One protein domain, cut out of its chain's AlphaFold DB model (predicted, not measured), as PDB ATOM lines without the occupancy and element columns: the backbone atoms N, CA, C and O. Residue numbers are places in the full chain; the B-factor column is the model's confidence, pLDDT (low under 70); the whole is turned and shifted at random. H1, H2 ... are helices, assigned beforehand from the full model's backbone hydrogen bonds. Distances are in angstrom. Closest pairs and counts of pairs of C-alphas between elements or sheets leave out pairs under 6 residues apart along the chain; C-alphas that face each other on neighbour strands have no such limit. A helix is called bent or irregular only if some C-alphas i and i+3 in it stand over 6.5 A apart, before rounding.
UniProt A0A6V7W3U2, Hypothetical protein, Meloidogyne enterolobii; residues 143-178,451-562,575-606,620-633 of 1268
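AT A GLANCE: This is residues 143 to 178, 451 to 562, 575 to 606 and 620 to 633 of the 1268 residues of the protein "Hypothetical protein" of Meloidogyne enterolobii (UniProt A0A6V7W3U2). Five helices, H2, H3, H4, H6 and H7, run roughly along one axis as a bundle with H7 in the middle, H4 and H7 pointing one way and the other three opposite to them. Near one end H1 and H5 lie side by side, H1 meeting H7 with residues 154 to 158 alone and H5 coming closest to it at Pro 523; H8 sits outside H5 with hardly any contact, and at the other end residues 547 to 552 of H6 and residues 554 to 559 stick out. The printed part has 194 residues with eight named helices, H1 to H8 in chain order, and no named strand: the class is all helix. It is compact, with a radius of gyration of the C-alphas of 18.5 A and spans of 54, 40 and 32 A.

HOW THE PARTS SIT: H4, residues 489 to 515, is the longest helix by residues. With residues 494 to 506 alone it touches residues 465 to 473 of H3, residues 459 to 484, a helical hairpin at a shallow tilt of 34 degrees, only just short of steep; the closest C-alphas, Ser 473 and Pro 495, are 5.4 A apart. With residues 505 to 509 alone it touches residues 535 to 538 of H6, residues 535 to 555, Thr 505 and Leu 538 being closest, C-alphas 5.1 A apart. H7, residues 575 to 596, is the hub, touching five helices, and has a kink of 30 degrees near residue 582. It touches H3 opposite ways at 11 degrees, a shallow tilt, with the closest C-alphas, Ala 472 and Ser 575, 5.2 A apart. Its residues 578 to 586 alone touch residues 161 to 168 of H2, residues 161 to 178; the closest C-alphas, Ile 165 and Phe 583, are 5.0 A apart. H1, residues 143 to 159, touches H5, residues 523 to 533, opposite ways at a shallow tilt of 20 degrees; the closest C-alphas, Lys 147 and Ile 532, are 4.7 A apart. H8, residues 622 to 632, touches no helix; its closest C-alpha to H5, Cys 625, is 7.4 A from that of Phe 529. Every O i to N i+4 pair is within hydrogen-bond range in H1, H3, H5 and H8, against 12 of 14 in H2, 19 of 23 in H4, 16 of 17 in H6 and 16 of 18 in H7.

IN THESE COORDINATES: H4 is 42.3 A long from first to last C-alpha, H3 38.0 A, H6 31.3 A, H7 30.3 A, H2 26.2 A and H1 24.6 A. H1 begins at C-alpha 143 (469.735, 539.917, 333.660), and H8 ends at C-alpha 632 (471.922, 537.908, 313.144). H4 is irregular, C-alphas 490 and 493 being 7.6 A apart, and H2 only just, with 6.8 A between C-alphas 165 and 168.

THE WHOLE: The C-alphas farthest apart, Gln 558 and Arg 606, are 57.8 A apart. Three cuts leave out residues 179 to 450, 563 to 574 and 607 to 619, with C-alpha gaps of 42.5, 19.9 and 33.6 A; of the links printed whole, none is long. Mean pLDDT of the printed part is 80.3, and 21 residues are under 70, among them 483 to 487 and 553 to 559.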
ATOM      1  N   GLU A 143     469.921 539.903 335.112       70.25
ATOM      2  CA  GLU A 143     469.735 539.917 333.660       70.25
ATOM      3  C   GLU A 143     469.645 538.492 333.098       70.25
ATOM      4  O   GLU A 143     468.691 538.174 332.395       70.25
ATOM      5  N   VAL A 144     470.584 537.601 333.439       73.62
ATOM      6  CA  VAL A 144     470.553 536.190 333.008       73.62
ATOM      7  C   VAL A 144     469.327 535.457 333.565       73.62
ATOM      8  O   VAL A 144     468.724 534.654 332.849       73.62
ATOM      9  N   LEU A 145     468.908 535.765 334.797       79.00
ATOM     10  CA  LEU A 145     467.665 535.262 335.382       79.00
ATOM     11  C   LEU A 145     466.442 535.761 334.598       79.00
ATOM     12  O   LEU A 145     465.604 534.947 334.218       79.00
ATOM     13  N   CYS A 146     466.366 537.056 334.275       80.31
ATOM     14  CA  CYS A 146     465.304 537.626 333.441       80.31
ATOM     15  C   CYS A 146     465.279 536.993 332.041       80.31
ATOM     16  O   CYS A 146     464.212 536.587 331.586       80.31
ATOM     17  N   LYS A 147     466.437 536.825 331.387       83.50
ATOM     18  CA  LYS A 147     466.567 536.159 330.076       83.50
ATOM     19  C   LYS A 147     466.021 534.730 330.117       83.50
ATOM     20  O   LYS A 147     465.220 534.349 329.262       83.50
ATOM     21  N   ARG A 148     466.375 533.961 331.153       84.12
ATOM     22  CA  ARG A 148     465.872 532.596 331.366       84.12
ATOM     23  C   ARG A 148     464.367 532.567 331.666       84.12
ATOM     24  O   ARG A 148     463.650 531.760 331.079       84.12
ATOM     25  N   LEU A 149     463.873 533.452 332.534       86.50
ATOM     26  CA  LEU A 149     462.444 533.560 332.857       86.50
ATOM     27  C   LEU A 149     461.612 533.921 331.618       86.50
ATOM     28  O   LEU A 149     460.606 533.268 331.360       86.50
ATOM     29  N   LEU A 150     462.058 534.888 330.811       86.75
ATOM     30  CA  LEU A 150     461.394 535.288 329.566       86.75
ATOM     31  C   LEU A 150     461.361 534.155 328.529       86.75
ATOM     32  O   LEU A 150     460.322 533.930 327.908       86.75
ATOM     33  N   PHE A 151     462.442 533.381 328.388       86.50
ATOM     34  CA  PHE A 151     462.468 532.193 327.527       86.50
ATOM     35  C   PHE A 151     461.407 531.156 327.930       86.50
ATOM     36  O   PHE A 151     460.637 530.689 327.086       86.50
ATOM     37  N   HIS A 152     461.315 530.823 329.224       87.25
ATOM     38  CA  HIS A 152     460.303 529.885 329.718       87.25
ATOM     39  C   HIS A 152     458.877 530.472 329.644       87.25
ATOM     40  O   HIS A 152     457.945 529.744 329.301       87.25
ATOM     41  N   LEU A 153     458.698 531.780 329.863       88.38
ATOM     42  CA  LEU A 153     457.416 532.487 329.728       88.38
ATOM     43  C   LEU A 153     456.878 532.447 328.285       88.38
ATOM     44  O   LEU A 153     455.693 532.176 328.071       88.38
ATOM     45  N   VAL A 154     457.738 532.646 327.279       86.81
ATOM     46  CA  VAL A 154     457.351 532.530 325.859       86.81
ATOM     47  C   VAL A 154     456.962 531.085 325.517       86.81
ATOM     48  O   VAL A 154     455.989 530.859 324.797       86.81
ATOM     49  N   LYS A 155     457.659 530.084 326.075       85.31
ATOM     50  CA  LYS A 155     457.292 528.667 325.905       85.31
ATOM     51  C   LYS A 155     455.959 528.312 326.578       85.31
ATOM     52  O   LYS A 155     455.146 527.626 325.960       85.31
ATOM     53  N   ALA A 156     455.702 528.809 327.788       86.69
ATOM     54  CA  ALA A 156     454.451 528.577 328.513       86.69
ATOM     55  C   ALA A 156     453.247 529.225 327.804       86.69
ATOM     56  O   ALA A 156     452.264 528.548 327.494       86.69
ATOM     57  N   SER A 157     453.353 530.512 327.462       86.56
ATOM     58  CA  SER A 157     452.307 531.261 326.746       86.56
ATOM     59  C   SER A 157     452.017 530.706 325.346       86.56
ATOM     60  O   SER A 157     450.877 530.759 324.884       86.56
ATOM     61  N   ALA A 158     453.005 530.082 324.695       84.19
ATOM     62  CA  ALA A 158     452.803 529.359 323.444       84.19
ATOM     63  C   ALA A 158     451.958 528.080 323.578       84.19
ATOM     64  O   ALA A 158     451.320 527.696 322.590       84.19
ATOM     65  N   GLY A 159     451.967 527.436 324.752       84.94
ATOM     66  CA  GLY A 159     451.201 526.225 325.054       84.94
ATOM     67  C   GLY A 159     449.773 526.500 325.536       84.94
ATOM     68  O   GLY A 159     448.849 525.813 325.113       84.94
ATOM     69  N   SER A 160     449.565 527.532 326.364       86.56
ATOM     70  CA  SER A 160     448.258 527.852 326.971       86.56
ATOM     71  C   SER A 160     447.766 529.294 326.706       86.56
ATOM     72  O   SER A 160     447.348 529.992 327.634       86.56
ATOM     73  N   PRO A 161     447.730 529.772 325.441       84.62
ATOM     74  CA  PRO A 161     447.496 531.187 325.120       84.62
ATOM     75  C   PRO A 161     446.159 531.744 325.633       84.62
ATOM     76  O   PRO A 161     446.086 532.919 325.983       84.62
ATOM     77  N   LYS A 162     445.108 530.915 325.742       86.88
ATOM     78  CA  LYS A 162     443.815 531.327 326.323       86.88
ATOM     79  C   LYS A 162     443.955 531.779 327.783       86.88
ATOM     80  O   LYS A 162     443.353 532.778 328.164       86.88
ATOM     81  N   CYS A 163     444.771 531.085 328.577       86.38
ATOM     82  CA  CYS A 163     444.991 531.404 329.987       86.38
ATOM     83  C   CYS A 163     445.769 532.718 330.141       86.38
ATOM     84  O   CYS A 163     445.381 533.568 330.934       86.38
ATOM     85  N   PHE A 164     446.813 532.917 329.331       85.81
ATOM     86  CA  PHE A 164     447.618 534.145 329.338       85.81
ATOM     87  C   PHE A 164     446.866 535.377 328.809       85.81
ATOM     88  O   PHE A 164     447.168 536.487 329.237       85.81
ATOM     89  N   ILE A 165     445.864 535.204 327.938       86.25
ATOM     90  CA  ILE A 165     444.931 536.287 327.582       86.25
ATOM     91  C   ILE A 165     443.973 536.579 328.743       86.25
ATOM     92  O   ILE A 165     443.789 537.741 329.087       86.25
ATOM     93  N   ALA A 166     443.362 535.558 329.354       86.19
ATOM     94  CA  ALA A 166     442.335 535.753 330.380       86.19
ATOM     95  C   ALA A 166     442.882 536.302 331.712       86.19
ATOM     96  O   ALA A 166     442.227 537.128 332.345       86.19
ATOM     97  N   LEU A 167     444.076 535.870 332.129       84.50
ATOM     98  CA  LEU A 167     444.676 536.191 333.429       84.50
ATOM     99  C   LEU A 167     444.762 537.699 333.754       84.50
ATOM    100  O   LEU A 167     444.286 538.074 334.826       84.50
ATOM    101  N   PRO A 168     445.296 538.593 332.896       82.44
ATOM    102  CA  PRO A 168     445.357 540.019 333.221       82.44
ATOM    103  C   PRO A 168     443.967 540.674 333.301       82.44
ATOM    104  O   PRO A 168     443.741 541.499 334.182       82.44
ATOM    105  N   PHE A 169     443.004 540.273 332.461       82.62
ATOM    106  CA  PHE A 169     441.624 540.771 332.560       82.62
ATOM    107  C   PHE A 169     440.912 540.260 333.816       82.62
ATOM    108  O   PHE A 169     440.174 541.018 334.440       82.62
ATOM    109  N   ALA A 170     441.164 539.015 334.232       83.12
ATOM    110  CA  ALA A 170     440.656 538.478 335.490       83.12
ATOM    111  C   ALA A 170     441.241 539.228 336.700       83.12
ATOM    112  O   ALA A 170     440.495 539.586 337.605       83.12
ATOM    113  N   LEU A 171     442.544 539.535 336.690       78.69
ATOM    114  CA  LEU A 171     443.199 540.315 337.746       78.69
ATOM    115  C   LEU A 171     442.678 541.759 337.825       78.69
ATOM    116  O   LEU A 171     442.474 542.256 338.928       78.69
ATOM    117  N   VAL A 172     442.409 542.413 336.689       75.75
ATOM    118  CA  VAL A 172     441.813 543.765 336.667       75.75
ATOM    119  C   VAL A 172     440.330 543.749 337.046       75.75
ATOM    120  O   VAL A 172     439.880 544.624 337.780       75.75
ATOM    121  N   GLY A 173     439.565 542.741 336.625       76.75
ATOM    122  CA  GLY A 173     438.191 542.554 337.097       76.75
ATOM    123  C   GLY A 173     438.140 542.352 338.614       76.75
ATOM    124  O   GLY A 173     437.342 542.987 339.298       76.75
ATOM    125  N   LEU A 174     439.046 541.532 339.154       75.56
ATOM    126  CA  LEU A 174     439.155 541.264 340.586       75.56
ATOM    127  C   LEU A 174     439.640 542.501 341.363       75.56
ATOM    128  O   LEU A 174     439.099 542.774 342.430       75.56
ATOM    129  N   SER A 175     440.575 543.302 340.835       69.69
ATOM    130  CA  SER A 175     441.002 544.545 341.498       69.69
ATOM    131  C   SER A 175     439.925 545.635 341.480       69.69
ATOM    132  O   SER A 175     439.731 546.301 342.495       69.69
ATOM    133  N   LEU A 176     439.162 545.784 340.390       68.25
ATOM    134  CA  LEU A 176     438.016 546.702 340.325       68.25
ATOM    135  C   LEU A 176     436.874 546.268 341.260       68.25
ATOM    136  O   LEU A 176     436.266 547.113 341.921       68.25
ATOM    137  N   LEU A 177     436.620 544.961 341.380       70.62
ATOM    138  CA  LEU A 177     435.702 544.417 342.386       70.62
ATOM    139  C   LEU A 177     436.214 544.688 343.808       70.62
ATOM    140  O   LEU A 177     435.452 545.195 344.625       70.62
ATOM    141  N   LEU A 178     437.498 544.443 344.098       64.25
ATOM    142  CA  LEU A 178     438.101 544.773 345.396       64.25
ATOM    143  C   LEU A 178     437.970 546.263 345.733       64.25
ATOM    144  O   LEU A 178     437.587 546.570 346.853       64.25
ATOM    145  N   ARG A 451     453.847 549.469 307.332       83.12
ATOM    146  CA  ARG A 451     455.186 549.407 306.730       83.12
ATOM    147  C   ARG A 451     455.076 549.297 305.206       83.12
ATOM    148  O   ARG A 451     453.997 549.064 304.668       83.12
ATOM    149  N   SER A 452     456.194 549.439 304.497       78.50
ATOM    150  CA  SER A 452     456.245 549.312 303.030       78.50
ATOM    151  C   SER A 452     455.794 547.931 302.531       78.50
ATOM    152  O   SER A 452     455.176 547.830 301.473       78.50
ATOM    153  N   SER A 453     456.056 546.866 303.295       79.94
ATOM    154  CA  SER A 453     455.582 545.514 302.992       79.94
ATOM    155  C   SER A 453     454.225 545.206 303.633       79.94
ATOM    156  O   SER A 453     454.004 545.398 304.834       79.94
ATOM    157  N   THR A 454     453.328 544.592 302.852       78.75
ATOM    158  CA  THR A 454     452.039 544.064 303.353       78.75
ATOM    159  C   THR A 454     452.173 542.876 304.319       78.75
ATOM    160  O   THR A 454     451.176 542.490 304.928       78.75
ATOM    161  N   TYR A 455     453.377 542.306 304.457       72.19
ATOM    162  CA  TYR A 455     453.696 541.224 305.401       72.19
ATOM    163  C   TYR A 455     454.330 541.730 306.709       72.19
ATOM    164  O   TYR A 455     454.166 541.097 307.745       72.19
ATOM    165  N   GLU A 456     455.019 542.876 306.677       75.00
ATOM    166  CA  GLU A 456     455.618 543.524 307.863       75.00
ATOM    167  C   GLU A 456     454.628 544.456 308.578       75.00
ATOM    168  O   GLU A 456     454.746 544.686 309.782       75.00
ATOM    169  N   SER A 457     453.648 544.981 307.834       84.44
ATOM    170  CA  SER A 457     452.579 545.843 308.345       84.44
ATOM    171  C   SER A 457     451.716 545.122 309.383       84.44
ATOM    172  O   SER A 457     451.102 544.096 309.085       84.44
ATOM    173  N   ARG A 458     451.622 545.682 310.591       86.06
ATOM    174  CA  ARG A 458     450.969 545.084 311.768       86.06
ATOM    175  C   ARG A 458     450.003 546.057 312.487       86.06
ATOM    176  O   ARG A 458     450.035 546.126 313.714       86.06
ATOM    177  N   PRO A 459     449.089 546.775 311.794       88.31
ATOM    178  CA  PRO A 459     448.234 547.805 312.413       88.31
ATOM    179  C   PRO A 459     447.396 547.301 313.601       88.31
ATOM    180  O   PRO A 459     447.192 548.029 314.569       88.31
ATOM    181  N   MET A 460     446.977 546.030 313.586       87.25
ATOM    182  CA  MET A 460     446.248 545.408 314.703       87.25
ATOM    183  C   MET A 460     447.086 545.282 315.986       87.25
ATOM    184  O   MET A 460     446.523 545.351 317.075       87.25
ATOM    185  N   VAL A 461     448.416 545.164 315.881       88.00
ATOM    186  CA  VAL A 461     449.321 545.193 317.043       88.00
ATOM    187  C   VAL A 461     449.364 546.598 317.637       88.00
ATOM    188  O   VAL A 461     449.303 546.736 318.852       88.00
ATOM    189  N   GLY A 462     449.348 547.642 316.802       90.56
ATOM    190  CA  GLY A 462     449.233 549.033 317.252       90.56
ATOM    191  C   GLY A 462     447.943 549.299 318.035       90.56
ATOM    192  O   GLY A 462     447.975 549.931 319.089       90.56
ATOM    193  N   VAL A 463     446.817 548.730 317.591       91.19
ATOM    194  CA  VAL A 463     445.540 548.780 318.332       91.19
ATOM    195  C   VAL A 463     445.620 548.005 319.656       91.19
ATOM    196  O   VAL A 463     445.147 548.490 320.680       91.19
ATOM    197  N   GLN A 464     446.255 546.828 319.679       90.75
ATOM    198  CA  GLN A 464     446.453 546.031 320.902       90.75
ATOM    199  C   GLN A 464     447.391 546.720 321.911       90.75
ATOM    200  O   GLN A 464     447.155 546.661 323.120       90.75
ATOM    201  N   GLN A 465     448.417 547.419 321.423       91.62
ATOM    202  CA  GLN A 465     449.307 548.271 322.212       91.62
ATOM    203  C   GLN A 465     448.539 549.454 322.805       91.62
ATOM    204  O   GLN A 465     448.585 549.654 324.014       91.62
ATOM    205  N   ALA A 466     447.760 550.180 321.997       92.19
ATOM    206  CA  ALA A 466     446.939 551.294 322.469       92.19
ATOM    207  C   ALA A 466     445.914 550.858 323.534       92.19
ATOM    208  O   ALA A 466     445.794 551.506 324.572       92.19
ATOM    209  N   LEU A 467     445.249 549.712 323.334       90.81
ATOM    210  CA  LEU A 467     444.358 549.101 324.327       90.81
ATOM    211  C   LEU A 467     445.099 548.742 325.627       90.81
ATOM    212  O   LEU A 467     444.568 548.948 326.714       90.81
ATOM    213  N   THR A 468     446.332 548.243 325.530       91.00
ATOM    214  CA  THR A 468     447.165 547.920 326.699       91.00
ATOM    215  C   THR A 468     447.546 549.173 327.492       91.00
ATOM    216  O   THR A 468     447.460 549.170 328.719       91.00
ATOM    217  N   LEU A 469     447.908 550.261 326.805       92.00
ATOM    218  CA  LEU A 469     448.193 551.559 327.427       92.00
ATOM    219  C   LEU A 469     446.939 552.137 328.104       92.00
ATOM    220  O   LEU A 469     447.019 552.619 329.234       92.00
ATOM    221  N   LEU A 470     445.774 552.028 327.451       90.81
ATOM    222  CA  LEU A 470     444.489 552.456 328.005       90.81
ATOM    223  C   LEU A 470     444.172 551.695 329.298       90.81
ATOM    224  O   LEU A 470     443.925 552.325 330.325       90.81
ATOM    225  N   LEU A 471     444.254 550.362 329.279       88.50
ATOM    226  CA  LEU A 471     444.006 549.518 330.452       88.50
ATOM    227  C   LEU A 471     444.978 549.824 331.602       88.50
ATOM    228  O   LEU A 471     444.538 549.955 332.742       88.50
ATOM    229  N   ALA A 472     446.269 550.030 331.318       90.25
ATOM    230  CA  ALA A 472     447.245 550.438 332.331       90.25
ATOM    231  C   ALA A 472     446.912 551.812 332.953       90.25
ATOM    232  O   ALA A 472     447.039 551.993 334.165       90.25
ATOM    233  N   SER A 473     446.416 552.769 332.157       89.62
ATOM    234  CA  SER A 473     445.974 554.075 332.672       89.62
ATOM    235  C   SER A 473     444.697 553.990 333.522       89.62
ATOM    236  O   SER A 473     444.590 554.673 334.538       89.62
ATOM    237  N   VAL A 474     443.758 553.106 333.166       87.31
ATOM    238  CA  VAL A 474     442.550 552.842 333.964       87.31
ATOM    239  C   VAL A 474     442.928 552.199 335.300       87.31
ATOM    240  O   VAL A 474     442.415 552.613 336.336       87.31
ATOM    241  N   CYS A 475     443.885 551.265 335.312       86.00
ATOM    242  CA  CYS A 475     444.436 550.698 336.544       86.00
ATOM    243  C   CYS A 475     445.129 551.754 337.422       86.00
ATOM    244  O   CYS A 475     444.927 551.758 338.636       86.00
ATOM    245  N   ALA A 476     445.900 552.676 336.830       85.81
ATOM    246  CA  ALA A 476     446.519 553.786 337.560       85.81
ATOM    247  C   ALA A 476     445.470 554.678 338.250       85.81
ATOM    248  O   ALA A 476     445.591 554.968 339.440       85.81
ATOM    249  N   TYR A 477     444.400 555.056 337.539       83.12
ATOM    250  CA  TYR A 477     443.309 555.841 338.118       83.12
ATOM    251  C   TYR A 477     442.475 555.066 339.152       83.12
ATOM    252  O   TYR A 477     442.035 555.663 340.134       83.12
ATOM    253  N   ALA A 478     442.286 553.754 338.985       82.31
ATOM    254  CA  ALA A 478     441.602 552.922 339.975       82.31
ATOM    255  C   ALA A 478     442.370 552.877 341.310       82.31
ATOM    256  O   ALA A 478     441.769 553.037 342.370       82.31
ATOM    257  N   VAL A 479     443.704 552.751 341.266       80.00
ATOM    258  CA  VAL A 479     444.553 552.815 342.470       80.00
ATOM    259  C   VAL A 479     444.576 554.223 343.076       80.00
ATOM    260  O   VAL A 479     444.506 554.350 344.299       80.00
ATOM    261  N   HIS A 480     444.578 555.291 342.263       78.56
ATOM    262  CA  HIS A 480     444.394 556.657 342.784       78.56
ATOM    263  C   HIS A 480     443.096 556.770 343.594       78.56
ATOM    264  O   HIS A 480     443.126 557.187 344.751       78.56
ATOM    265  N   LEU A 481     441.964 556.361 343.015       74.06
ATOM    266  CA  LEU A 481     440.652 556.401 343.669       74.06
ATOM    267  C   LEU A 481     440.632 555.602 344.982       74.06
ATOM    268  O   LEU A 481     440.185 556.126 346.001       74.06
ATOM    269  N   ALA A 482     441.171 554.380 344.977       73.56
ATOM    270  CA  ALA A 482     441.225 553.513 346.155       73.56
ATOM    271  C   ALA A 482     442.113 554.061 347.291       73.56
ATOM    272  O   ALA A 482     441.848 553.794 348.458       73.56
ATOM    273  N   SER A 483     443.159 554.824 346.956       69.19
ATOM    274  CA  SER A 483     444.152 555.350 347.910       69.19
ATOM    275  C   SER A 483     443.827 556.719 348.526       69.19
ATOM    276  O   SER A 483     444.504 557.131 349.465       69.19
ATOM    277  N   SER A 484     442.848 557.460 347.992       62.78
ATOM    278  CA  SER A 484     442.699 558.899 348.284       62.78
ATOM    279  C   SER A 484     441.284 559.372 348.629       62.78
ATOM    280  O   SER A 484     441.099 560.568 348.863       62.78
ATOM    281  N   GLU A 485     440.285 558.479 348.614       56.62
ATOM    282  CA  GLU A 485     438.832 558.751 348.723       56.62
ATOM    283  C   GLU A 485     438.252 559.716 347.657       56.62
ATOM    284  O   GLU A 485     437.036 559.775 347.471       56.62
ATOM    285  N   ARG A 486     439.083 560.507 346.959       58.81
ATOM    286  CA  ARG A 486     438.676 561.636 346.110       58.81
ATOM    287  C   ARG A 486     439.544 561.732 344.858       58.81
ATOM    288  O   ARG A 486     440.771 561.796 344.921       58.81
ATOM    289  N   PHE A 487     438.898 561.804 343.698       64.88
ATOM    290  CA  PHE A 487     439.605 561.931 342.427       64.88
ATOM    291  C   PHE A 487     440.352 563.269 342.327       64.88
ATOM    292  O   PHE A 487     439.747 564.338 342.388       64.88
ATOM    293  N   ASN A 488     441.669 563.208 342.136       70.69
ATOM    294  CA  ASN A 488     442.496 564.385 341.910       70.69
ATOM    295  C   ASN A 488     442.482 564.711 340.410       70.69
ATOM    296  O   ASN A 488     443.215 564.129 339.610       70.69
ATOM    297  N   SER A 489     441.616 565.646 340.024       68.88
ATOM    298  CA  SER A 489     441.358 566.020 338.630       68.88
ATOM    299  C   SER A 489     442.569 566.606 337.892       68.88
ATOM    300  O   SER A 489     442.560 566.644 336.663       68.88
ATOM    301  N   LEU A 490     443.634 566.999 338.594       71.56
ATOM    302  CA  LEU A 490     444.874 567.504 337.996       71.56
ATOM    303  C   LEU A 490     445.834 566.385 337.541       71.56
ATOM    304  O   LEU A 490     446.850 566.668 336.912       71.56
ATOM    305  N   LEU A 491     445.494 565.113 337.780       73.25
ATOM    306  CA  LEU A 491     446.266 563.945 337.331       73.25
ATOM    307  C   LEU A 491     446.099 563.596 335.837       73.25
ATOM    308  O   LEU A 491     446.632 562.581 335.388       73.25
ATOM    309  N   PHE A 492     445.415 564.434 335.049       79.50
ATOM    310  CA  PHE A 492     445.123 564.188 333.628       79.50
ATOM    311  C   PHE A 492     446.359 563.952 332.740       79.50
ATOM    312  O   PHE A 492     446.243 563.354 331.672       79.50
ATOM    313  N   ALA A 493     447.548 564.374 333.182       82.75
ATOM    314  CA  ALA A 493     448.807 564.136 332.479       82.75
ATOM    315  C   ALA A 493     449.312 562.674 332.557       82.75
ATOM    316  O   ALA A 493     450.058 562.253 331.673       82.75
ATOM    317  N   LEU A 494     448.916 561.886 333.572       85.50
ATOM    318  CA  LEU A 494     449.416 560.514 333.802       85.50
ATOM    319  C   LEU A 494     449.246 559.553 332.603       85.50
ATOM    320  O   LEU A 494     450.225 558.895 332.245       85.50
ATOM    321  N   PRO A 495     448.075 559.476 331.934       87.81
ATOM    322  CA  PRO A 495     447.890 558.746 330.677       87.81
ATOM    323  C   PRO A 495     449.018 558.912 329.658       87.81
ATOM    324  O   PRO A 495     449.498 557.929 329.097       87.81
ATOM    325  N   PHE A 496     449.471 560.147 329.441       87.19
ATOM    326  CA  PHE A 496     450.456 560.480 328.416       87.19
ATOM    327  C   PHE A 496     451.873 560.041 328.810       87.19
ATOM    328  O   PHE A 496     452.673 559.701 327.939       87.19
ATOM    329  N   THR A 497     452.178 559.967 330.111       87.88
ATOM    330  CA  THR A 497     453.473 559.468 330.604       87.88
ATOM    331  C   THR A 497     453.588 557.954 330.423       87.88
ATOM    332  O   THR A 497     454.588 557.467 329.885       87.88
ATOM    333  N   LEU A 498     452.520 557.221 330.757       90.12
ATOM    334  CA  LEU A 498     452.402 555.784 330.513       90.12
ATOM    335  C   LEU A 498     452.389 555.475 329.010       90.12
ATOM    336  O   LEU A 498     453.049 554.527 328.586       90.12
ATOM    337  N   ALA A 499     451.710 556.295 328.199       91.25
ATOM    338  CA  ALA A 499     451.703 556.157 326.747       91.25
ATOM    339  C   ALA A 499     453.109 556.316 326.147       91.25
ATOM    340  O   ALA A 499     453.564 555.416 325.442       91.25
ATOM    341  N   SER A 500     453.836 557.393 326.470       91.62
ATOM    342  CA  SER A 500     455.212 557.592 325.993       91.62
ATOM    343  C   SER A 500     456.145 556.449 326.410       91.62
ATOM    344  O   SER A 500     456.797 555.853 325.552       91.62
ATOM    345  N   ILE A 501     456.183 556.076 327.693       89.69
ATOM    346  CA  ILE A 501     457.159 555.092 328.199       89.69
ATOM    347  C   ILE A 501     456.786 553.650 327.816       89.69
ATOM    348  O   ILE A 501     457.669 552.853 327.505       89.69
ATOM    349  N   GLY A 502     455.497 553.307 327.752       89.94
ATOM    350  CA  GLY A 502     455.059 552.021 327.206       89.94
ATOM    351  C   GLY A 502     455.275 551.923 325.696       89.94
ATOM    352  O   GLY A 502     455.690 550.882 325.197       89.94
ATOM    353  N   SER A 503     455.099 553.020 324.954       90.81
ATOM    354  CA  SER A 503     455.404 553.028 323.520       90.81
ATOM    355  C   SER A 503     456.898 552.835 323.225       90.81
ATOM    356  O   SER A 503     457.222 552.189 322.232       90.81
ATOM    357  N   LEU A 504     457.799 553.294 324.109       91.44
ATOM    358  CA  LEU A 504     459.240 553.030 324.018       91.44
ATOM    359  C   LEU A 504     459.530 551.523 324.032       91.44
ATOM    360  O   LEU A 504     460.205 551.016 323.139       91.44
ATOM    361  N   THR A 505     459.009 550.799 325.029       86.94
ATOM    362  CA  THR A 505     459.277 549.359 325.175       86.94
ATOM    363  C   THR A 505     458.602 548.545 324.070       86.94
ATOM    364  O   THR A 505     459.197 547.597 323.555       86.94
ATOM    365  N   PHE A 506     457.399 548.938 323.644       89.69
ATOM    366  CA  PHE A 506     456.665 548.261 322.574       89.69
ATOM    367  C   PHE A 506     457.323 548.472 321.203       89.69
ATOM    368  O   PHE A 506     457.589 547.498 320.499       89.69
ATOM    369  N   ALA A 507     457.684 549.712 320.854       89.06
ATOM    370  CA  ALA A 507     458.420 550.011 319.627       89.06
ATOM    371  C   ALA A 507     459.830 549.393 319.634       89.06
ATOM    372  O   ALA A 507     460.326 548.995 318.577       89.06
ATOM    373  N   GLY A 508     460.460 549.254 320.808       87.06
ATOM    374  CA  GLY A 508     461.693 548.486 320.999       87.06
ATOM    375  C   GLY A 508     461.537 547.040 320.518       87.06
ATOM    376  O   GLY A 508     462.253 546.620 319.604       87.06
ATOM    377  N   VAL A 509     460.544 546.318 321.050       86.06
ATOM    378  CA  VAL A 509     460.224 544.932 320.652       86.06
ATOM    379  C   VAL A 509     459.810 544.828 319.179       86.06
ATOM    380  O   VAL A 509     460.227 543.892 318.499       86.06
ATOM    381  N   ASP A 510     459.064 545.790 318.633       85.38
ATOM    382  CA  ASP A 510     458.700 545.767 317.210       85.38
ATOM    383  C   ASP A 510     459.883 546.036 316.276       85.38
ATOM    384  O   ASP A 510     459.968 545.411 315.218       85.38
ATOM    385  N   SER A 511     460.829 546.894 316.676       83.44
ATOM    386  CA  SER A 511     462.084 547.092 315.939       83.44
ATOM    387  C   SER A 511     462.956 545.831 315.958       83.44
ATOM    388  O   SER A 511     463.608 545.511 314.965       83.44
ATOM    389  N   ALA A 512     462.935 545.079 317.065       82.00
ATOM    390  CA  ALA A 512     463.591 543.782 317.179       82.00
ATOM    391  C   ALA A 512     462.928 542.752 316.256       82.00
ATOM    392  O   ALA A 512     463.610 542.073 315.486       82.00
ATOM    393  N   PHE A 513     461.594 542.680 316.281       81.81
ATOM    394  CA  PHE A 513     460.811 541.801 315.413       81.81
ATOM    395  C   PHE A 513     461.116 542.059 313.932       81.81
ATOM    396  O   PHE A 513     461.250 541.110 313.164       81.81
ATOM    397  N   GLU A 514     461.294 543.324 313.542       78.56
ATOM    398  CA  GLU A 514     461.694 543.723 312.189       78.56
ATOM    399  C   GLU A 514     463.143 543.330 311.860       78.56
ATOM    400  O   GLU A 514     463.355 542.685 310.831       78.56
ATOM    401  N   ARG A 515     464.125 543.602 312.740       78.69
ATOM    402  CA  ARG A 515     465.533 543.167 312.561       78.69
ATOM    403  C   ARG A 515     465.648 541.660 312.318       78.69
ATOM    404  O   ARG A 515     466.385 541.227 311.439       78.69
ATOM    405  N   TYR A 516     464.899 540.865 313.078       76.50
ATOM    406  CA  TYR A 516     464.953 539.400 313.038       76.50
ATOM    407  C   TYR A 516     463.830 538.769 312.188       76.50
ATOM    408  O   TYR A 516     463.650 537.548 312.179       76.50
ATOM    409  N   SER A 517     463.085 539.581 311.428       72.19
ATOM    410  CA  SER A 517     461.926 539.153 310.630       72.19
ATOM    411  C   SER A 517     462.275 538.131 309.543       72.19
ATOM    412  O   SER A 517     461.526 537.171 309.359       72.19
ATOM    413  N   GLY A 518     463.431 538.267 308.890       68.38
ATOM    414  CA  GLY A 518     463.859 537.409 307.777       68.38
ATOM    415  C   GLY A 518     464.285 535.981 308.147       68.38
ATOM    416  O   GLY A 518     464.606 535.204 307.254       68.38
ATOM    417  N   ILE A 519     464.318 535.611 309.433       69.31
ATOM    418  CA  ILE A 519     464.849 534.304 309.858       69.31
ATOM    419  C   ILE A 519     463.786 533.201 309.778       69.31
ATOM    420  O   ILE A 519     462.718 533.311 310.392       69.31
ATOM    421  N   ALA A 520     464.132 532.098 309.113       67.06
ATOM    422  CA  ALA A 520     463.381 530.846 309.096       67.06
ATOM    423  C   ALA A 520     463.635 530.005 310.370       67.06
ATOM    424  O   ALA A 520     464.361 529.017 310.350       67.06
ATOM    425  N   MET A 521     463.031 530.414 311.491       72.50
ATOM    426  CA  MET A 521     462.935 529.628 312.734       72.50
ATOM    427  C   MET A 521     461.467 529.365 313.083       72.50
ATOM    428  O   MET A 521     460.598 530.170 312.734       72.50
ATOM    429  N   HIS A 522     461.189 528.290 313.832       80.62
ATOM    430  CA  HIS A 522     459.852 528.022 314.368       80.62
ATOM    431  C   HIS A 522     459.352 529.240 315.185       80.62
ATOM    432  O   HIS A 522     460.100 529.770 316.017       80.62
ATOM    433  N   PRO A 523     458.103 529.719 314.995       80.44
ATOM    434  CA  PRO A 523     457.684 531.043 315.469       80.44
ATOM    435  C   PRO A 523     457.773 531.236 316.991       80.44
ATOM    436  O   PRO A 523     457.986 532.355 317.447       80.44
ATOM    437  N   THR A 524     457.669 530.171 317.796       83.38
ATOM    438  CA  THR A 524     457.861 530.268 319.259       83.38
ATOM    439  C   THR A 524     459.316 530.501 319.658       83.38
ATOM    440  O   THR A 524     459.570 531.175 320.647       83.38
ATOM    441  N   GLU A 525     460.271 529.944 318.913       81.25
ATOM    442  CA  GLU A 525     461.707 530.024 319.216       81.25
ATOM    443  C   GLU A 525     462.249 531.388 318.797       81.25
ATOM    444  O   GLU A 525     462.926 532.058 319.572       81.25
ATOM    445  N   LYS A 526     461.806 531.863 317.627       82.19
ATOM    446  CA  LYS A 526     461.996 533.235 317.149       82.19
ATOM    447  C   LYS A 526     461.506 534.272 318.167       82.19
ATOM    448  O   LYS A 526     462.245 535.195 318.500       82.19
ATOM    449  N   MET A 527     460.296 534.094 318.711       85.00
ATOM    450  CA  MET A 527     459.766 534.967 319.768       85.00
ATOM    451  C   MET A 527     460.521 534.835 321.096       85.00
ATOM    452  O   MET A 527     460.714 535.840 321.774       85.00
ATOM    453  N   ALA A 528     460.977 533.637 321.472       85.00
ATOM    454  CA  ALA A 528     461.730 533.449 322.711       85.00
ATOM    455  C   ALA A 528     463.110 534.123 322.634       85.00
ATOM    456  O   ALA A 528     463.513 534.804 323.571       85.00
ATOM    457  N   PHE A 529     463.787 534.015 321.489       83.38
ATOM    458  CA  PHE A 529     465.039 534.710 321.192       83.38
ATOM    459  C   PHE A 529     464.878 536.244 321.196       83.38
ATOM    460  O   PHE A 529     465.663 536.945 321.834       83.38
ATOM    461  N   LEU A 530     463.816 536.761 320.562       83.38
ATOM    462  CA  LEU A 530     463.443 538.182 320.605       83.38
ATOM    463  C   LEU A 530     463.278 538.696 322.044       83.38
ATOM    464  O   LEU A 530     463.826 539.739 322.405       83.38
ATOM    465  N   PHE A 531     462.543 537.950 322.875       83.19
ATOM    466  CA  PHE A 531     462.288 538.336 324.261       83.19
ATOM    467  C   PHE A 531     463.512 538.186 325.175       83.19
ATOM    468  O   PHE A 531     463.668 538.999 326.080       83.19
ATOM    469  N   ILE A 532     464.410 537.228 324.914       82.06
ATOM    470  CA  ILE A 532     465.716 537.152 325.587       82.06
ATOM    471  C   ILE A 532     466.510 538.443 325.367       82.06
ATOM    472  O   ILE A 532     467.040 538.994 326.326       82.06
ATOM    473  N   TRP A 533     466.649 538.916 324.125       76.69
ATOM    474  CA  TRP A 533     467.599 540.000 323.863       76.69
ATOM    475  C   TRP A 533     467.017 541.390 324.113       76.69
ATOM    476  O   TRP A 533     467.547 542.141 324.929       76.69
ATOM    477  N   ASP A 534     465.899 541.705 323.460       78.06
ATOM    478  CA  ASP A 534     465.319 543.050 323.481       78.06
ATOM    479  C   ASP A 534     464.092 543.128 324.416       78.06
ATOM    480  O   ASP A 534     463.813 544.177 324.996       78.06
ATOM    481  N   GLY A 535     463.423 541.998 324.687       75.06
ATOM    482  CA  GLY A 535     462.373 541.904 325.716       75.06
ATOM    483  C   GLY A 535     462.874 542.079 327.157       75.06
ATOM    484  O   GLY A 535     462.090 542.440 328.034       75.06
ATOM    485  N   CYS A 536     464.177 541.926 327.415       73.44
ATOM    486  CA  CYS A 536     464.765 542.284 328.707       73.44
ATOM    487  C   CYS A 536     464.600 543.774 329.033       73.44
ATOM    488  O   CYS A 536     464.276 544.100 330.174       73.44
ATOM    489  N   ALA A 537     464.727 544.676 328.054       75.00
ATOM    490  CA  ALA A 537     464.483 546.102 328.276       75.00
ATOM    491  C   ALA A 537     463.023 546.368 328.695       75.00
ATOM    492  O   ALA A 537     462.776 547.164 329.600       75.00
ATOM    493  N   LEU A 538     462.065 545.641 328.108       76.94
ATOM    494  CA  LEU A 538     460.636 545.732 328.432       76.94
ATOM    495  C   LEU A 538     460.305 545.308 329.878       76.94
ATOM    496  O   LEU A 538     459.330 545.810 330.431       76.94
ATOM    497  N   VAL A 539     461.119 544.456 330.514       78.56
ATOM    498  CA  VAL A 539     460.980 544.107 331.945       78.56
ATOM    499  C   VAL A 539     461.778 545.046 332.844       78.56
ATOM    500  O   VAL A 539     461.253 545.540 333.839       78.56
ATOM    501  N   LEU A 540     463.047 545.294 332.510       75.19
ATOM    502  CA  LEU A 540     463.969 546.042 333.364       75.19
ATOM    503  C   LEU A 540     463.557 547.516 333.507       75.19
ATOM    504  O   LEU A 540     463.657 548.061 334.605       75.19
ATOM    505  N   LEU A 541     463.053 548.147 332.438       76.56
ATOM    506  CA  LEU A 541     462.679 549.567 332.452       76.56
ATOM    507  C   LEU A 541     461.494 549.867 333.395       76.56
ATOM    508  O   LEU A 541     461.672 550.714 334.275       76.56
ATOM    509  N   PRO A 542     460.321 549.197 333.307       78.38
ATOM    510  CA  PRO A 542     459.213 549.478 334.220       78.38
ATOM    511  C   PRO A 542     459.480 548.978 335.644       78.38
ATOM    512  O   PRO A 542     459.017 549.603 336.593       78.38
ATOM    513  N   LEU A 543     460.236 547.886 335.816       81.44
ATOM    514  CA  LEU A 543     460.547 547.324 337.134       81.44
ATOM    515  C   LEU A 543     461.499 548.224 337.936       81.44
ATOM    516  O   LEU A 543     461.251 548.461 339.118       81.44
ATOM    517  N   LEU A 544     462.540 548.782 337.305       79.06
ATOM    518  CA  LEU A 544     463.425 549.761 337.948       79.06
ATOM    519  C   LEU A 544     462.651 551.027 338.341       79.06
ATOM    520  O   LEU A 544     462.826 551.532 339.449       79.06
ATOM    521  N   TRP A 545     461.749 551.501 337.473       78.75
ATOM    522  CA  TRP A 545     460.895 552.652 337.776       78.75
ATOM    523  C   TRP A 545     459.875 552.380 338.882       78.75
ATOM    524  O   TRP A 545     459.678 553.239 339.736       78.75
ATOM    525  N   LEU A 546     459.287 551.184 338.940       83.69
ATOM    526  CA  LEU A 546     458.414 550.770 340.039       83.69
ATOM    527  C   LEU A 546     459.168 550.783 341.378       83.69
ATOM    528  O   LEU A 546     458.671 551.362 342.343       83.69
ATOM    529  N   ILE A 547     460.380 550.220 341.434       79.94
ATOM    530  CA  ILE A 547     461.219 550.229 342.646       79.94
ATOM    531  C   ILE A 547     461.551 551.667 343.073       79.94
ATOM    532  O   ILE A 547     461.369 552.010 344.241       79.94
ATOM    533  N   LEU A 548     461.987 552.516 342.133       78.00
ATOM    534  CA  LEU A 548     462.313 553.918 342.403       78.00
ATOM    535  C   LEU A 548     461.112 554.687 342.969       78.00
ATOM    536  O   LEU A 548     461.240 555.367 343.986       78.00
ATOM    537  N   LEU A 549     459.948 554.574 342.324       78.31
ATOM    538  CA  LEU A 549     458.741 555.294 342.726       78.31
ATOM    539  C   LEU A 549     458.247 554.833 344.098       78.31
ATOM    540  O   LEU A 549     457.952 555.681 344.937       78.31
ATOM    541  N   CYS A 550     458.218 553.523 344.361       75.75
ATOM    542  CA  CYS A 550     457.821 552.988 345.662       75.75
ATOM    543  C   CYS A 550     458.758 553.453 346.790       75.75
ATOM    544  O   CYS A 550     458.274 553.907 347.823       75.75
ATOM    545  N   PHE A 551     460.081 553.403 346.581       72.00
ATOM    546  CA  PHE A 551     461.073 553.865 347.563       72.00
ATOM    547  C   PHE A 551     461.003 555.383 347.799       72.00
ATOM    548  O   PHE A 551     461.140 555.860 348.924       72.00
ATOM    549  N   PHE A 552     460.772 556.162 346.743       71.81
ATOM    550  CA  PHE A 552     460.652 557.611 346.853       71.81
ATOM    551  C   PHE A 552     459.364 558.027 347.588       71.81
ATOM    552  O   PHE A 552     459.409 558.890 348.468       71.81
ATOM    553  N   CYS A 553     458.237 557.369 347.287       68.56
ATOM    554  CA  CYS A 553     456.949 557.609 347.944       68.56
ATOM    555  C   CYS A 553     456.964 557.291 349.447       68.56
ATOM    556  O   CYS A 553     456.279 557.976 350.200       68.56
ATOM    557  N   SER A 554     457.728 556.288 349.893       62.69
ATOM    558  CA  SER A 554     457.756 555.875 351.305       62.69
ATOM    559  C   SER A 554     458.688 556.691 352.205       62.69
ATOM    560  O   SER A 554     458.535 556.624 353.421       62.69
ATOM    561  N   LEU A 555     459.645 557.447 351.648       60.22
ATOM    562  CA  LEU A 555     460.716 558.070 352.444       60.22
ATOM    563  C   LEU A 555     460.909 559.581 352.244       60.22
ATOM    564  O   LEU A 555     461.491 560.219 353.118       60.22
ATOM    565  N   LEU A 556     460.500 560.166 351.107       61.25
ATOM    566  CA  LEU A 556     461.023 561.483 350.692       61.25
ATOM    567  C   LEU A 556     459.979 562.507 350.208       61.25
ATOM    568  O   LEU A 556     460.303 563.692 350.104       61.25
ATOM    569  N   VAL A 557     458.731 562.112 349.936       60.31
ATOM    570  CA  VAL A 557     457.721 563.041 349.393       60.31
ATOM    571  C   VAL A 557     457.083 563.916 350.479       60.31
ATOM    572  O   VAL A 557     456.342 563.437 351.330       60.31
ATOM    573  N   GLN A 558     457.284 565.235 350.389       58.81
ATOM    574  CA  GLN A 558     456.699 566.226 351.314       58.81
ATOM    575  C   GLN A 558     455.460 566.972 350.768       58.81
ATOM    576  O   GLN A 558     455.050 567.993 351.340       58.81
ATOM    577  N   SER A 559     454.889 566.520 349.644       64.56
ATOM    578  CA  SER A 559     453.721 567.129 348.990       64.56
ATOM    579  C   SER A 559     452.706 566.074 348.523       64.56
ATOM    580  O   SER A 559     453.001 565.215 347.695       64.56
ATOM    581  N   ILE A 560     451.473 566.169 349.037       70.81
ATOM    582  CA  ILE A 560     450.390 565.186 348.822       70.81
ATOM    583  C   ILE A 560     450.100 564.972 347.327       70.81
ATOM    584  O   ILE A 560     449.939 563.839 346.881       70.81
ATOM    585  N   PHE A 561     450.111 566.050 346.535       71.44
ATOM    586  CA  PHE A 561     449.928 565.989 345.081       71.44
ATOM    587  C   PHE A 561     450.969 565.095 344.386       71.44
ATOM    588  O   PHE A 561     450.615 564.274 343.536       71.44
ATOM    589  N   LEU A 562     452.249 565.236 344.746       71.94
ATOM    590  CA  LEU A 562     453.327 564.457 344.142       71.94
ATOM    591  C   LEU A 562     453.255 562.992 344.596       71.94
ATOM    592  O   LEU A 562     453.444 562.101 343.775       71.94
ATOM    593  N   SER A 575     450.849 547.565 336.166       88.69
ATOM    594  CA  SER A 575     449.845 547.048 335.228       88.69
ATOM    595  C   SER A 575     450.366 546.975 333.786       88.69
ATOM    596  O   SER A 575     450.113 545.982 333.104       88.69
ATOM    597  N   LEU A 576     451.168 547.946 333.335       90.25
ATOM    598  CA  LEU A 576     451.855 547.909 332.039       90.25
ATOM    599  C   LEU A 576     452.776 546.682 331.906       90.25
ATOM    600  O   LEU A 576     452.755 546.004 330.876       90.25
ATOM    601  N   LEU A 577     453.555 546.363 332.945       88.69
ATOM    602  CA  LEU A 577     454.417 545.177 332.988       88.69
ATOM    603  C   LEU A 577     453.587 543.881 332.981       88.69
ATOM    604  O   LEU A 577     453.888 542.968 332.213       88.69
ATOM    605  N   LEU A 578     452.494 543.822 333.752       88.75
ATOM    606  CA  LEU A 578     451.574 542.680 333.762       88.75
ATOM    607  C   LEU A 578     450.973 542.412 332.372       88.75
ATOM    608  O   LEU A 578     451.096 541.300 331.854       88.75
ATOM    609  N   PHE A 579     450.332 543.409 331.751       88.75
ATOM    610  CA  PHE A 579     449.673 543.245 330.448       88.75
ATOM    611  C   PHE A 579     450.669 542.990 329.308       88.75
ATOM    612  O   PHE A 579     450.362 542.229 328.389       88.75
ATOM    613  N   SER A 580     451.864 543.586 329.351       87.94
ATOM    614  CA  SER A 580     452.865 543.384 328.298       87.94
ATOM    615  C   SER A 580     453.455 541.969 328.304       87.94
ATOM    616  O   SER A 580     453.569 541.353 327.244       87.94
ATOM    617  N   LEU A 581     453.728 541.406 329.487       87.06
ATOM    618  CA  LEU A 581     454.233 540.037 329.648       87.06
ATOM    619  C   LEU A 581     453.178 538.937 329.464       87.06
ATOM    620  O   LEU A 581     453.540 537.772 329.302       87.06
ATOM    621  N   THR A 582     451.887 539.274 329.478       87.88
ATOM    622  CA  THR A 582     450.789 538.300 329.353       87.88
ATOM    623  C   THR A 582     450.023 538.479 328.042       87.88
ATOM    624  O   THR A 582     450.185 537.689 327.110       87.88
ATOM    625  N   PHE A 583     449.231 539.545 327.934       88.38
ATOM    626  CA  PHE A 583     448.372 539.826 326.789       88.38
ATOM    627  C   PHE A 583     449.167 540.164 325.519       88.38
ATOM    628  O   PHE A 583     448.968 539.510 324.490       88.38
ATOM    629  N   LEU A 584     450.094 541.132 325.567       87.69
ATOM    630  CA  LEU A 584     450.853 541.515 324.363       87.69
ATOM    631  C   LEU A 584     451.822 540.421 323.911       87.69
ATOM    632  O   LEU A 584     451.948 540.208 322.707       87.69
ATOM    633  N   LEU A 585     452.437 539.673 324.833       88.56
ATOM    634  CA  LEU A 585     453.255 538.503 324.494       88.56
ATOM    635  C   LEU A 585     452.478 537.493 323.628       88.56
ATOM    636  O   LEU A 585     452.976 537.063 322.584       88.56
ATOM    637  N   VAL A 586     451.235 537.163 324.002       89.06
ATOM    638  CA  VAL A 586     450.377 536.278 323.192       89.06
ATOM    639  C   VAL A 586     449.962 536.940 321.871       89.06
ATOM    640  O   VAL A 586     449.920 536.260 320.844       89.06
ATOM    641  N   CYS A 587     449.712 538.254 321.851       87.62
ATOM    642  CA  CYS A 587     449.388 538.989 320.622       87.62
ATOM    643  C   CYS A 587     450.549 538.970 319.611       87.62
ATOM    644  O   CYS A 587     450.357 538.553 318.463       87.62
ATOM    645  N   TRP A 588     451.765 539.327 320.038       87.12
ATOM    646  CA  TRP A 588     452.974 539.253 319.214       87.12
ATOM    647  C   TRP A 588     453.228 537.820 318.728       87.12
ATOM    648  O   TRP A 588     453.444 537.621 317.532       87.12
ATOM    649  N   LEU A 589     453.104 536.806 319.597       86.94
ATOM    650  CA  LEU A 589     453.229 535.399 319.200       86.94
ATOM    651  C   LEU A 589     452.172 534.981 318.159       86.94
ATOM    652  O   LEU A 589     452.482 534.242 317.221       86.94
ATOM    653  N   GLY A 590     450.940 535.481 318.281       85.38
ATOM    654  CA  GLY A 590     449.890 535.315 317.277       85.38
ATOM    655  C   GLY A 590     450.279 535.913 315.923       85.38
ATOM    656  O   GLY A 590     450.084 535.270 314.888       85.38
ATOM    657  N   THR A 591     450.903 537.097 315.907       83.06
ATOM    658  CA  THR A 591     451.418 537.687 314.659       83.06
ATOM    659  C   THR A 591     452.625 536.945 314.094       83.06
ATOM    660  O   THR A 591     452.671 536.737 312.885       83.06
ATOM    661  N   ALA A 592     453.533 536.440 314.936       82.44
ATOM    662  CA  ALA A 592     454.650 535.600 314.507       82.44
ATOM    663  C   ALA A 592     454.163 534.325 313.798       82.44
ATOM    664  O   ALA A 592     454.680 533.971 312.740       82.44
ATOM    665  N   ARG A 593     453.120 533.674 314.338       82.81
ATOM    666  CA  ARG A 593     452.465 532.517 313.703       82.81
ATOM    667  C   ARG A 593     451.795 532.892 312.374       82.81
ATOM    668  O   ARG A 593     451.995 532.181 311.398       82.81
ATOM    669  N   ARG A 594     451.055 534.011 312.295       80.56
ATOM    670  CA  ARG A 594     450.425 534.464 311.031       80.56
ATOM    671  C   ARG A 594     451.452 534.834 309.954       80.56
ATOM    672  O   ARG A 594     451.235 534.494 308.795       80.56
ATOM    673  N   MET A 595     452.563 535.473 310.328       77.94
ATOM    674  CA  MET A 595     453.651 535.806 309.402       77.94
ATOM    675  C   MET A 595     454.347 534.543 308.878       77.94
ATOM    676  O   MET A 595     454.552 534.422 307.674       77.94
ATOM    677  N   ALA A 596     454.655 533.584 309.759       78.69
ATOM    678  CA  ALA A 596     455.236 532.297 309.368       78.69
ATOM    679  C   ALA A 596     454.293 531.466 308.473       78.69
ATOM    680  O   ALA A 596     454.767 530.755 307.598       78.69
ATOM    681  N   ALA A 597     452.975 531.606 308.652       79.31
ATOM    682  CA  ALA A 597     451.940 530.996 307.814       79.31
ATOM    683  C   ALA A 597     451.645 531.768 306.503       79.31
ATOM    684  O   ALA A 597     450.643 531.495 305.844       79.31
ATOM    685  N   GLY A 598     452.442 532.784 306.145       79.06
ATOM    686  CA  GLY A 598     452.286 533.538 304.893       79.06
ATOM    687  C   GLY A 598     451.044 534.441 304.808       79.06
ATOM    688  O   GLY A 598     450.675 534.876 303.716       79.06
ATOM    689  N   LEU A 599     450.382 534.750 305.930       82.31
ATOM    690  CA  LEU A 599     449.144 535.537 305.954       82.31
ATOM    691  C   LEU A 599     449.414 537.045 306.055       82.31
ATOM    692  O   LEU A 599     450.094 537.511 306.969       82.31
ATOM    693  N   LYS A 600     448.785 537.833 305.177       83.75
ATOM    694  CA  LYS A 600     448.785 539.305 305.266       83.75
ATOM    695  C   LYS A 600     447.858 539.776 306.389       83.75
ATOM    696  O   LYS A 600     446.843 539.139 306.670       83.75
ATOM    697  N   TRP A 601     448.150 540.923 307.008       78.81
ATOM    698  CA  TRP A 601     447.412 541.396 308.194       78.81
ATOM    699  C   TRP A 601     445.890 541.485 307.980       78.81
ATOM    700  O   TRP A 601     445.128 541.001 308.824       78.81
ATOM    701  N   PHE A 602     445.466 542.004 306.822       81.56
ATOM    702  CA  PHE A 602     444.065 542.163 306.415       81.56
ATOM    703  C   PHE A 602     443.363 540.850 306.024       81.56
ATOM    704  O   PHE A 602     442.142 540.824 305.902       81.56
ATOM    705  N   GLN A 603     444.094 539.742 305.855       82.25
ATOM    706  CA  GLN A 603     443.519 538.413 305.614       82.25
ATOM    707  C   GLN A 603     443.072 537.793 306.946       82.25
ATOM    708  O   GLN A 603     443.676 536.852 307.468       82.25
ATOM    709  N   ILE A 604     442.038 538.393 307.533       74.00
ATOM    710  CA  ILE A 604     441.352 537.899 308.729       74.00
ATOM    711  C   ILE A 604     440.596 536.605 308.356       74.00
ATOM    712  O   ILE A 604     440.187 536.431 307.208       74.00
ATOM    713  N   CYS A 605     440.458 535.670 309.302       74.00
ATOM    714  CA  CYS A 605     439.753 534.385 309.137       74.00
ATOM    715  C   CYS A 605     440.268 533.423 308.041       74.00
ATOM    716  O   CYS A 605     439.607 532.424 307.773       74.00
ATOM    717  N   ARG A 606     441.451 533.645 307.447       75.38
ATOM    718  CA  ARG A 606     442.122 532.638 306.601       75.38
ATOM    719  C   ARG A 606     443.149 531.831 307.392       75.38
ATOM    720  O   ARG A 606     443.933 532.398 308.151       75.38
ATOM    721  N   TYR A 620     467.758 527.038 327.141       72.19
ATOM    722  CA  TYR A 620     468.437 528.334 327.063       72.19
ATOM    723  C   TYR A 620     469.922 528.200 327.417       72.19
ATOM    724  O   TYR A 620     470.272 528.027 328.584       72.19
ATOM    725  N   ASP A 621     470.789 528.370 326.417       77.38
ATOM    726  CA  ASP A 621     472.212 528.661 326.610       77.38
ATOM    727  C   ASP A 621     472.514 530.121 326.234       77.38
ATOM    728  O   ASP A 621     472.267 530.563 325.108       77.38
ATOM    729  N   ALA A 622     473.099 530.860 327.177       70.50
ATOM    730  CA  ALA A 622     473.498 532.248 326.997       70.50
ATOM    731  C   ALA A 622     474.623 532.423 325.957       70.50
ATOM    732  O   ALA A 622     474.619 533.425 325.241       70.50
ATOM    733  N   TYR A 623     475.559 531.471 325.837       73.06
ATOM    734  CA  TYR A 623     476.661 531.561 324.872       73.06
ATOM    735  C   TYR A 623     476.152 531.395 323.435       73.06
ATOM    736  O   TYR A 623     476.401 532.246 322.578       73.06
ATOM    737  N   THR A 624     475.359 530.353 323.184       74.12
ATOM    738  CA  THR A 624     474.719 530.111 321.888       74.12
ATOM    739  C   THR A 624     473.762 531.244 321.521       74.12
ATOM    740  O   THR A 624     473.798 531.700 320.380       74.12
ATOM    741  N   CYS A 625     472.981 531.782 322.468       74.75
ATOM    742  CA  CYS A 625     472.134 532.954 322.209       74.75
ATOM    743  C   CYS A 625     472.950 534.204 321.839       74.75
ATOM    744  O   CYS A 625     472.583 534.898 320.893       74.75
ATOM    745  N   ALA A 626     474.067 534.483 322.523       73.56
ATOM    746  CA  ALA A 626     474.928 535.624 322.203       73.56
ATOM    747  C   ALA A 626     475.590 535.486 320.822       73.56
ATOM    748  O   ALA A 626     475.557 536.419 320.021       73.56
ATOM    749  N   ARG A 627     476.112 534.298 320.497       75.06
ATOM    750  CA  ARG A 627     476.717 534.002 319.188       75.06
ATOM    751  C   ARG A 627     475.688 533.986 318.050       75.06
ATOM    752  O   ARG A 627     476.014 534.303 316.908       75.06
ATOM    753  N   LEU A 628     474.440 533.620 318.348       75.62
ATOM    754  CA  LEU A 628     473.317 533.717 317.417       75.62
ATOM    755  C   LEU A 628     472.927 535.186 317.189       75.62
ATOM    756  O   LEU A 628     472.784 535.597 316.043       75.62
ATOM    757  N   HIS A 629     472.849 535.999 318.246       78.56
ATOM    758  CA  HIS A 629     472.638 537.447 318.152       78.56
ATOM    759  C   HIS A 629     473.710 538.143 317.308       78.56
ATOM    760  O   HIS A 629     473.375 538.887 316.392       78.56
ATOM    761  N   GLU A 630     474.983 537.837 317.549       74.25
ATOM    762  CA  GLU A 630     476.127 538.337 316.782       74.25
ATOM    763  C   GLU A 630     476.020 538.020 315.279       74.25
ATOM    764  O   GLU A 630     476.212 538.906 314.450       74.25
ATOM    765  N   LYS A 631     475.642 536.785 314.918       72.56
ATOM    766  CA  LYS A 631     475.436 536.361 313.518       72.56
ATOM    767  C   LYS A 631     474.195 536.960 312.847       72.56
ATOM    768  O   LYS A 631     474.123 536.962 311.621       72.56
ATOM    769  N   LEU A 632     473.208 537.394 313.628       69.44
ATOM    770  CA  LEU A 632     471.922 537.908 313.144       69.44
ATOM    771  C   LEU A 632     471.805 539.435 313.218       69.44
ATOM    772  O   LEU A 632     470.854 539.996 312.674       69.44
ATOM    773  N   ALA A 633     472.720 540.115 313.911       68.12
ATOM    774  CA  ALA A 633     472.755 541.567 313.984       68.12
ATOM    775  C   ALA A 633     473.032 542.137 312.585       68.12
ATOM    776  O   ALA A 633     474.135 541.999 312.058       68.12
TER     777      ALA A 633